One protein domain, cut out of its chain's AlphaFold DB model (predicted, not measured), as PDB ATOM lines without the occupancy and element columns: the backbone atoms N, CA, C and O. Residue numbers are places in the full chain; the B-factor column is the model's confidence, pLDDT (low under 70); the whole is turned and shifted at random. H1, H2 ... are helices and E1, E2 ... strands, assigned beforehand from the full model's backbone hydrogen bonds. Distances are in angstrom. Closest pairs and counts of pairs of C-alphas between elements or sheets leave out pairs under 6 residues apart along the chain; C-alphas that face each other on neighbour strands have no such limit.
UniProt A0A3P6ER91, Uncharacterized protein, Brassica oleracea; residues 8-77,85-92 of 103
ATOM      1  N   HIS A   8     -24.106  95.801  95.922       76.31
ATOM      2  CA  HIS A   8     -23.808  96.053  97.329       76.31
ATOM      3  C   HIS A   8     -24.749  97.129  97.876       76.31
ATOM      4  O   HIS A   8     -24.885  98.195  97.283       76.31
ATOM      5  N   ILE A   9     -25.399  96.885  99.012       77.44
ATOM      6  CA  ILE A   9     -26.227  97.896  99.685       77.44
ATOM      7  C   ILE A   9     -25.317  98.707 100.604       77.44
ATOM      8  O   ILE A   9     -24.807  98.190 101.594       77.44
ATOM      9  N   GLY A  10     -25.091  99.974 100.253       72.06
ATOM     10  CA  GLY A  10     -24.288 100.880 101.068       72.06
ATOM     11  C   GLY A  10     -25.028 101.359 102.319       72.06
ATOM     12  O   GLY A  10     -26.235 101.178 102.464       72.06
ATOM     13  N   PHE A  11     -24.318 102.070 103.198       71.00
ATOM     14  CA  PHE A  11     -24.865 102.609 104.456       71.00
ATOM     15  C   PHE A  11     -26.084 103.527 104.302       71.00
ATOM     16  O   PHE A  11     -26.856 103.693 105.237       71.00
ATOM     17  N   THR A  12     -26.266 104.130 103.128       77.00
ATOM     18  CA  THR A  12     -27.414 104.994 102.817       77.00
ATOM     19  C   THR A  12     -28.637 104.212 102.330       77.00
ATOM     20  O   THR A  12     -29.599 104.817 101.866       77.00
ATOM     21  N   GLY A  13     -28.587 102.873 102.350       77.88
ATOM     22  CA  GLY A  13     -29.618 101.994 101.791       77.88
ATOM     23  C   GLY A  13     -29.628 101.947 100.258       77.88
ATOM     24  O   GLY A  13     -30.394 101.190  99.667       77.88
ATOM     25  N   LYS A  14     -28.772 102.731  99.593       79.12
ATOM     26  CA  LYS A  14     -28.649 102.739  98.133       79.12
ATOM     27  C   LYS A  14     -27.799 101.564  97.665       79.12
ATOM     28  O   LYS A  14     -26.711 101.327  98.194       79.12
ATOM     29  N   ILE A  15     -28.269 100.881  96.626       75.12
ATOM     30  CA  ILE A  15     -27.491  99.855  95.934       75.12
ATOM     31  C   ILE A  15     -26.394 100.549  95.124       75.12
ATOM     32  O   ILE A  15     -26.664 101.452  94.330       75.12
ATOM     33  N   LYS A  16     -25.151 100.122  95.322       76.06
ATOM     34  CA  LYS A  16     -24.001 100.487  94.503       76.06
ATOM     35  C   LYS A  16     -23.402  99.237  93.883       76.06
ATOM     36  O   LYS A  16     -23.264  98.208  94.537       76.06
ATOM     37  N   GLN A  17     -23.058  99.346  92.608       76.81
ATOM     38  CA  GLN A  17     -22.330  98.301  91.905       76.81
ATOM     39  C   GLN A  17     -20.860  98.336  92.324       76.81
ATOM     40  O   GLN A  17     -20.252  99.407  92.410       76.81
ATOM     41  N   THR A  18     -20.302  97.163  92.600       81.06
ATOM     42  CA  THR A  18     -18.865  96.988  92.817       81.06
ATOM     43  C   THR A  18     -18.140  97.017  91.475       81.06
ATOM     44  O   THR A  18     -18.612  96.424  90.507       81.06
ATOM     45  N   ILE A  19     -16.982  97.672  91.418       83.81
ATOM     46  CA  ILE A  19     -16.112  97.696  90.231       83.81
ATOM     47  C   ILE A  19     -15.423  96.335  90.048       83.81
ATOM     48  O   ILE A  19     -15.156  95.911  88.927       83.81
ATOM     49  N   GLY A  20     -15.143  95.645  91.153       83.12
ATOM     50  CA  GLY A  20     -14.485  94.347  91.160       83.12
ATOM     51  C   GLY A  20     -14.081  93.928  92.567       83.12
ATOM     52  O   GLY A  20     -14.533  94.515  93.554       83.12
ATOM     53  N   GLU A  21     -13.208  92.931  92.638       83.56
ATOM     54  CA  GLU A  21     -12.646  92.385  93.870       83.56
ATOM     55  C   GLU A  21     -11.114  92.447  93.806       83.56
ATOM     56  O   GLU A  21     -10.528  92.264  92.736       83.56
ATOM     57  N   VAL A  22     -10.469  92.738  94.936       82.81
ATOM     58  CA  VAL A  22      -9.005  92.767  95.072       82.81
ATOM     59  C   VAL A  22      -8.570  91.987  96.301       82.81
ATOM     60  O   VAL A  22      -9.277  91.978  97.306       82.81
ATOM     61  N   VAL A  23      -7.385  91.383  96.252       84.19
ATOM     62  CA  VAL A  23      -6.774  90.744  97.422       84.19
ATOM     63  C   VAL A  23      -5.791  91.719  98.058       84.19
ATOM     64  O   VAL A  23      -4.810  92.120  97.428       84.19
ATOM     65  N   LEU A  24      -6.049  92.095  99.310       84.44
ATOM     66  CA  LEU A  24      -5.116  92.868 100.125       84.44
ATOM     67  C   LEU A  24      -4.513  91.965 101.199       84.44
ATOM     68  O   LEU A  24      -5.246  91.291 101.920       84.44
ATOM     69  N   TYR A  25      -3.190  91.988 101.338       84.12
ATOM     70  CA  TYR A  25      -2.532  91.492 102.544       84.12
ATOM     71  C   TYR A  25      -2.581  92.565 103.611       84.12
ATOM     72  O   TYR A  25      -2.106  93.676 103.382       84.12
ATOM     73  N   VAL A  26      -3.154  92.221 104.755       83.12
ATOM     74  CA  VAL A  26      -3.259  93.078 105.927       83.12
ATOM     75  C   VAL A  26      -2.191  92.655 106.923       83.12
ATOM     76  O   VAL A  26      -2.141  91.487 107.299       83.12
ATOM     77  N   TYR A  27      -1.359  93.605 107.339       83.00
ATOM     78  CA  TYR A  27      -0.336  93.417 108.361       83.00
ATOM     79  C   TYR A  27      -0.711  94.251 109.585       83.00
ATOM     80  O   TYR A  27      -0.821  95.481 109.492       83.00
ATOM     81  N   ALA A  28      -0.918  93.574 110.709       78.44
ATOM     82  CA  ALA A  28      -1.233  94.159 112.005       78.44
ATOM     83  C   ALA A  28      -0.340  93.539 113.092       78.44
ATOM     84  O   ALA A  28       0.389  92.581 112.837       78.44
ATOM     85  N   GLU A  29      -0.380  94.095 114.300       77.12
ATOM     86  CA  GLU A  29       0.380  93.555 115.434       77.12
ATOM     87  C   GLU A  29      -0.098  92.141 115.796       77.12
ATOM     88  O   GLU A  29       0.700  91.270 116.130       77.12
ATOM     89  N   GLU A  30      -1.399  91.898 115.649       75.75
ATOM     90  CA  GLU A  30      -2.058  90.640 115.981       75.75
ATOM     91  C   GLU A  30      -1.821  89.535 114.938       75.75
ATOM     92  O   GLU A  30      -2.059  88.362 115.218       75.75
ATOM     93  N   GLY A  31      -1.327  89.881 113.743       79.75
ATOM     94  CA  GLY A  31      -1.014  88.914 112.695       79.75
ATOM     95  C   GLY A  31      -1.094  89.469 111.274       79.75
ATOM     96  O   GLY A  31      -1.355  90.653 111.045       79.75
ATOM     97  N   ASN A  32      -0.891  88.574 110.304       85.06
ATOM     98  CA  ASN A  32      -0.941  88.882 108.877       85.06
ATOM     99  C   ASN A  32      -2.001  88.012 108.196       85.06
ATOM    100  O   ASN A  32      -1.965  86.789 108.333       85.06
ATOM    101  N   MET A  33      -2.898  88.611 107.412       85.31
ATOM    102  CA  MET A  33      -3.948  87.870 106.703       85.31
ATOM    103  C   MET A  33      -4.243  88.489 105.341       85.31
ATOM    104  O   MET A  33      -4.361  89.708 105.210       85.31
ATOM    105  N   SER A  34      -4.389  87.652 104.313       87.00
ATOM    106  CA  SER A  34      -4.950  88.084 103.033       87.00
ATOM    107  C   SER A  34      -6.467  88.157 103.115       87.00
ATOM    108  O   SER A  34      -7.132  87.320 103.722       87.00
ATOM    109  N   THR A  35      -7.052  89.189 102.522       83.12
ATOM    110  CA  THR A  35      -8.500  89.395 102.540       83.12
ATOM    111  C   THR A  35      -8.965  89.926 101.203       83.12
ATOM    112  O   THR A  35      -8.369  90.848 100.641       83.12
ATOM    113  N   ASN A  36     -10.053  89.344 100.703       86.44
ATOM    114  CA  ASN A  36     -10.696  89.833  99.500       86.44
ATOM    115  C   ASN A  36     -11.597  91.026  99.831       86.44
ATOM    116  O   ASN A  36     -12.467  90.952 100.705       86.44
ATOM    117  N   PHE A  37     -11.395  92.124  99.113       83.06
ATOM    118  CA  PHE A  37     -12.153  93.357  99.244       83.06
ATOM    119  C   PHE A  37     -12.931  93.652  97.974       83.06
ATOM    120  O   PHE A  37     -12.396  93.588  96.872       83.06
ATOM    121  N   LEU A  38     -14.179  94.077  98.147       85.38
ATOM    122  CA  LEU A  38     -14.967  94.652  97.067       85.38
ATOM    123  C   LEU A  38     -14.545  96.104  96.849       85.38
ATOM    124  O   LEU A  38     -14.569  96.916  97.776       85.38
ATOM    125  N   VAL A  39     -14.202  96.446  95.611       82.62
ATOM    126  CA  VAL A  39     -13.868  97.816  95.220       82.62
ATOM    127  C   VAL A  39     -15.146  98.536  94.818       82.62
ATOM    128  O   VAL A  39     -15.874  98.089  93.932       82.62
ATOM    129  N   ILE A  40     -15.417  99.675  95.450       81.81
ATOM    130  CA  ILE A  40     -16.594 100.503  95.170       81.81
ATOM    131  C   ILE A  40     -16.117 101.907  94.805       81.81
ATOM    132  O   ILE A  40     -15.365 102.522  95.557       81.81
ATOM    133  N   ASN A  41     -16.590 102.442  93.676       82.12
ATOM    134  CA  ASN A  41     -16.347 103.841  93.322       82.12
ATOM    135  C   ASN A  41     -17.293 104.739  94.133       82.12
ATOM    136  O   ASN A  41     -18.445 104.973  93.743       82.12
ATOM    137  N   TYR A  42     -16.850 105.186  95.307       79.38
ATOM    138  CA  TYR A  42     -17.655 106.039  96.170       79.38
ATOM    139  C   TYR A  42     -16.803 107.046  96.937       79.38
ATOM    140  O   TYR A  42     -15.842 106.677  97.603       79.38
ATOM    141  N   ALA A  43     -17.208 108.315  96.888       79.88
ATOM    142  CA  ALA A  43     -16.652 109.351  97.747       79.88
ATOM    143  C   ALA A  43     -17.065 109.073  99.203       79.88
ATOM    144  O   ALA A  43     -18.225 109.255  99.578       79.88
ATOM    145  N   SER A  44     -16.118 108.589 100.004       75.56
ATOM    146  CA  SER A  44     -16.303 108.185 101.398       75.56
ATOM    147  C   SER A  44     -15.186 108.768 102.257       75.56
ATOM    148  O   SER A  44     -14.061 108.913 101.793       75.56
ATOM    149  N   SER A  45     -15.477 109.049 103.530       75.69
ATOM    150  CA  SER A  45     -14.451 109.374 104.532       75.69
ATOM    151  C   SER A  45     -13.617 108.157 104.951       75.69
ATOM    152  O   SER A  45     -12.639 108.303 105.675       75.69
ATOM    153  N   TYR A  46     -14.029 106.956 104.534       77.12
ATOM    154  CA  TYR A  46     -13.358 105.691 104.814       77.12
ATOM    155  C   TYR A  46     -12.883 105.054 103.513       77.12
ATOM    156  O   TYR A  46     -13.694 104.841 102.608       77.12
ATOM    157  N   ASN A  47     -11.599 104.701 103.463       78.19
ATOM    158  CA  ASN A  47     -10.975 104.070 102.297       78.19
ATOM    159  C   ASN A  47     -11.116 102.539 102.304       78.19
ATOM    160  O   ASN A  47     -11.120 101.920 101.247       78.19
ATOM    161  N   VAL A  48     -11.232 101.926 103.487       79.50
ATOM    162  CA  VAL A  48     -11.341 100.470 103.666       79.50
ATOM    163  C   VAL A  48     -12.366 100.173 104.751       79.50
ATOM    164  O   VAL A  48     -12.406 100.842 105.783       79.50
ATOM    165  N   MET A  49     -13.186  99.145 104.524       82.25
ATOM    166  CA  MET A  49     -14.130  98.628 105.508       82.25
ATOM    167  C   MET A  49     -13.883  97.138 105.718       82.25
ATOM    168  O   MET A  49     -14.088  96.336 104.809       82.25
ATOM    169  N   MET A  50     -13.462  96.763 106.924       82.69
ATOM    170  CA  MET A  50     -13.233  95.363 107.276       82.69
ATOM    171  C   MET A  50     -14.484  94.754 107.898       82.69
ATOM    172  O   MET A  50     -15.172  95.372 108.714       82.69
ATOM    173  N   ARG A  51     -14.818  93.533 107.477       82.00
ATOM    174  CA  ARG A  51     -15.981  92.816 108.010       82.00
ATOM    175  C   ARG A  51     -15.645  92.272 109.398       82.00
ATOM    176  O   ARG A  51     -14.501  91.946 109.682       82.00
ATOM    177  N   ARG A  52     -16.665  92.091 110.241       82.69
ATOM    178  CA  ARG A  52     -16.510  91.494 111.585       82.69
ATOM    179  C   ARG A  52     -15.817  90.128 111.569       82.69
ATOM    180  O   ARG A  52     -15.087  89.826 112.499       82.69
ATOM    181  N   LEU A  53     -16.038  89.339 110.515       80.44
ATOM    182  CA  LEU A  53     -15.405  88.031 110.354       80.44
ATOM    183  C   LEU A  53     -13.874  88.144 110.328       80.44
ATOM    184  O   LEU A  53     -13.211  87.392 111.019       80.44
ATOM    185  N   TRP A  54     -13.334  89.161 109.650       84.44
ATOM    186  CA  TRP A  54     -11.891  89.412 109.630       84.44
ATOM    187  C   TRP A  54     -11.325  89.667 111.033       84.44
ATOM    188  O   TRP A  54     -10.290  89.119 111.380       84.44
ATOM    189  N   ILE A  55     -12.025  90.457 111.859       81.69
ATOM    190  CA  ILE A  55     -11.596  90.757 113.238       81.69
ATOM    191  C   ILE A  55     -11.515  89.465 114.060       81.69
ATOM    192  O   ILE A  55     -10.554  89.258 114.791       81.69
ATOM    193  N   HIS A  56     -12.516  88.597 113.912       83.62
ATOM    194  CA  HIS A  56     -12.560  87.312 114.599       83.62
ATOM    195  C   HIS A  56     -11.443  86.370 114.128       83.62
ATOM    196  O   HIS A  56     -10.749  85.791 114.958       83.62
ATOM    197  N   ASP A  57     -11.240  86.255 112.815       84.38
ATOM    198  CA  ASP A  57     -10.247  85.348 112.229       84.38
ATOM    199  C   ASP A  57      -8.808  85.784 112.535       84.38
ATOM    200  O   ASP A  57      -7.940  84.943 112.753       84.38
ATOM    201  N   MET A  58      -8.563  87.093 112.619       82.25
ATOM    202  CA  MET A  58      -7.277  87.658 113.037       82.25
ATOM    203  C   MET A  58      -7.027  87.583 114.543       82.25
ATOM    204  O   MET A  58      -5.935  87.920 114.990       82.25
ATOM    205  N   GLY A  59      -8.038  87.233 115.346       81.38
ATOM    206  CA  GLY A  59      -7.967  87.392 116.799       81.38
ATOM    207  C   GLY A  59      -7.748  88.848 117.230       81.38
ATOM    208  O   GLY A  59      -7.264  89.100 118.332       81.38
ATOM    209  N   ALA A  60      -8.088  89.810 116.365       78.06
ATOM    210  CA  ALA A  60      -7.842  91.219 116.610       78.06
ATOM    211  C   ALA A  60      -8.807  91.743 117.678       78.06
ATOM    212  O   ALA A  60     -10.026  91.572 117.581       78.06
ATOM    213  N   VAL A  61      -8.278  92.432 118.690       76.38
ATOM    214  CA  VAL A  61      -9.102  93.107 119.696       76.38
ATOM    215  C   VAL A  61      -9.300  94.555 119.247       76.38
ATOM    216  O   VAL A  61      -8.340  95.325 119.241       76.38
ATOM    217  N   PRO A  62     -10.521  94.969 118.857       70.25
ATOM    218  CA  PRO A  62     -10.751  96.334 118.411       70.25
ATOM    219  C   PRO A  62     -10.521  97.292 119.578       70.25
ATOM    220  O   PRO A  62     -11.258  97.288 120.564       70.25
ATOM    221  N   SER A  63      -9.503  98.131 119.450       68.94
ATOM    222  CA  SER A  63      -9.218  99.197 120.399       68.94
ATOM    223  C   SER A  63      -9.620 100.547 119.806       68.94
ATOM    224  O   SER A  63      -9.684 100.742 118.592       68.94
ATOM    225  N   THR A  64      -9.977 101.481 120.682       73.81
ATOM    226  CA  THR A  64     -10.412 102.833 120.308       73.81
ATOM    227  C   THR A  64      -9.236 103.763 120.014       73.81
ATOM    228  O   THR A  64      -9.444 104.883 119.540       73.81
ATOM    229  N   LEU A  65      -8.005 103.314 120.282       72.62
ATOM    230  CA  LEU A  65      -6.790 104.039 119.935       72.62
ATOM    231  C   LEU A  65      -6.554 104.016 118.416       72.62
ATOM    232  O   LEU A  65      -6.999 103.095 117.733       72.62
ATOM    233  N   PRO A  66      -5.867 105.021 117.848       66.81
ATOM    234  CA  PRO A  66      -5.453 104.968 116.452       66.81
ATOM    235  C   PRO A  66      -4.435 103.837 116.250       66.81
ATOM    236  O   PRO A  66      -3.343 103.901 116.810       66.81
ATOM    237  N   TYR A  67      -4.777 102.843 115.426       67.81
ATOM    238  CA  TYR A  67      -3.842 101.808 114.975       67.81
ATOM    239  C   TYR A  67      -3.411 102.071 113.539       67.81
ATOM    240  O   TYR A  67      -4.196 102.525 112.700       67.81
ATOM    241  N   VAL A  68      -2.149 101.761 113.259       72.50
ATOM    242  CA  VAL A  68      -1.609 101.760 111.901       72.50
ATOM    243  C   VAL A  68      -1.740 100.346 111.359       72.50
ATOM    244  O   VAL A  68      -1.139  99.420 111.891       72.50
ATOM    245  N   VAL A  69      -2.516 100.192 110.289       73.19
ATOM    246  CA  VAL A  69      -2.642  98.930 109.559       73.19
ATOM    247  C   VAL A  69      -1.982  99.112 108.201       73.19
ATOM    248  O   VAL A  69      -2.267 100.082 107.495       73.19
ATOM    249  N   LYS A  70      -1.082  98.194 107.840       80.12
ATOM    250  CA  LYS A  70      -0.399  98.234 106.545       80.12
ATOM    251  C   LYS A  70      -1.066  97.266 105.582       80.12
ATOM    252  O   LYS A  70      -1.383  96.138 105.952       80.12
ATOM    253  N   PHE A  71      -1.239  97.711 104.342       77.25
ATOM    254  CA  PHE A  71      -1.823  96.905 103.280       77.25
ATOM    255  C   PHE A  71      -0.838  96.742 102.125       77.25
ATOM    256  O   PHE A  71      -0.130  97.680 101.759       77.25
ATOM    257  N   SER A  72      -0.821  95.559 101.517       79.00
ATOM    258  CA  SER A  72      -0.158  95.334 100.231       79.00
ATOM    259  C   SER A  72      -1.159  94.776  99.234       79.00
ATOM    260  O   SER A  72      -1.825  93.777  99.505       79.00
ATOM    261  N   LEU A  73      -1.272  95.440  98.085       81.19
ATOM    262  CA  LEU A  73      -2.144  95.020  96.999       81.19
ATOM    263  C   LEU A  73      -1.406  94.045  96.092       81.19
ATOM    264  O   LEU A  73      -0.399  94.402  95.483       81.19
ATOM    265  N   LEU A  74      -1.939  92.831  95.966       72.62
ATOM    266  CA  LEU A  74      -1.526  91.946  94.887       72.62
ATOM    267  C   LEU A  74      -2.230  92.373  93.604       72.62
ATOM    268  O   LEU A  74      -3.409  92.086  93.397       72.62
ATOM    269  N   LEU A  75      -1.498  93.064  92.736       63.12
ATOM    270  CA  LEU A  75      -1.920  93.229  91.352       63.12
ATOM    271  C   LEU A  75      -1.614  91.938  90.574       63.12
ATOM    272  O   LEU A  75      -0.604  91.289  90.850       63.12
ATOM    273  N   PRO A  76      -2.449  91.553  89.595       54.69
ATOM    274  CA  PRO A  76      -2.103  90.472  88.683       54.69
ATOM    275  C   PRO A  76      -0.800  90.810  87.938       54.69
ATOM    276  O   PRO A  76      -0.611  91.940  87.489       54.69
ATOM    277  N   GLU A  77       0.067  89.805  87.793       49.38
ATOM    278  CA  GLU A  77       1.466  89.863  87.319       49.38
ATOM    279  C   GLU A  77       1.676  90.606  85.979       49.38
ATOM    280  O   GLU A  77       2.764  91.094  85.695       49.38
ATOM    281  N   GLY A  85       3.186 101.246  95.216       39.12
ATOM    282  CA  GLY A  85       2.494 102.204  96.053       39.12
ATOM    283  C   GLY A  85       2.030 101.483  97.304       39.12
ATOM    284  O   GLY A  85       0.974 100.853  97.301       39.12
ATOM    285  N   LEU A  86       2.829 101.550  98.368       34.88
ATOM    286  CA  LEU A  86       2.365 101.250  99.716       34.88
ATOM    287  C   LEU A  86       1.214 102.222 100.008       34.88
ATOM    288  O   LEU A  86       1.440 103.402 100.269       34.88
ATOM    289  N   ILE A  87      -0.031 101.759  99.897       40.97
ATOM    290  CA  ILE A  87      -1.174 102.580 100.287       40.97
ATOM    291  C   ILE A  87      -1.234 102.528 101.814       40.97
ATOM    292  O   ILE A  87      -1.758 101.580 102.400       40.97
ATOM    293  N   GLU A  88      -0.656 103.533 102.469       34.72
ATOM    294  CA  GLU A  88      -0.822 103.730 103.906       34.72
ATOM    295  C   GLU A  88      -2.230 104.272 104.173       34.72
ATOM    296  O   GLU A  88      -2.584 105.382 103.772       34.72
ATOM    297  N   ILE A  89      -3.067 103.469 104.833       44.22
ATOM    298  CA  ILE A  89      -4.426 103.861 105.209       44.22
ATOM    299  C   ILE A  89      -4.497 103.910 106.729       44.22
ATOM    300  O   ILE A  89      -4.600 102.888 107.401       44.22
ATOM    301  N   THR A  90      -4.471 105.122 107.278       34.25
ATOM    302  CA  THR A  90      -4.657 105.350 108.713       34.25
ATOM    303  C   THR A  90      -6.132 105.202 109.071       34.25
ATOM    304  O   THR A  90      -6.965 106.022 108.678       34.25
ATOM    305  N   VAL A  91      -6.472 104.175 109.851       39.44
ATOM    306  CA  VAL A  91      -7.827 104.004 110.382       39.44
ATOM    307  C   VAL A  91      -7.998 104.934 111.585       39.44
ATOM    308  O   VAL A  91      -7.393 104.741 112.636       39.44
ATOM    309  N   LYS A  92      -8.829 105.973 111.446       31.56
ATOM    310  CA  LYS A  92      -9.244 106.830 112.568       31.56
ATOM    311  C   LYS A  92     -10.636 106.399 113.022       31.56
ATOM    312  O   LYS A  92     -11.609 106.587 112.297       31.56
TER     313      LYS A  92
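What this domain is: This is residues 8 to 77 and 85 to 92 of the 103 residues of an uncharacterized protein of Brassica oleracea (UniProt A0A3P6ER91). A strongly twisted sheet, in order E3, E2, E4, E5, is built on a long hairpin, E2 and E3. The printed part has 78 residues, under half in one named helix and five strands. It is mostly strand and compact, radius of gyration of the C-alphas 13.3 A, spanning 35 by 34 by 22 A.

How they stand to each other: E1, residues 15 to 17, runs on into E2, residues 20 to 28. E3, residues 31 to 39, forms an antiparallel hairpin with E2, N 24 to O 35 3.0 A. H1, residues 52 to 57, every O i to N i+4 pair within hydrogen-bond range, only grazes the sheet. E4, residues 67 to 73, antiparallel to E2 with N 25 to O 72 2.9 A, meets E5, residues 88 to 91, only at a point.

Where its parts are: C-alpha 15 is at (-27.491, 99.855, 95.934), C-alpha 91 at (-7.827, 104.004, 110.382); E2 spans 24.7 A.

The domain as a whole: Residues 78 to 84 are cut out, C-alphas 77 and 85 15.2 A apart; link E3 to H1 is long; residues 85 to 92 have pLDDT under 70.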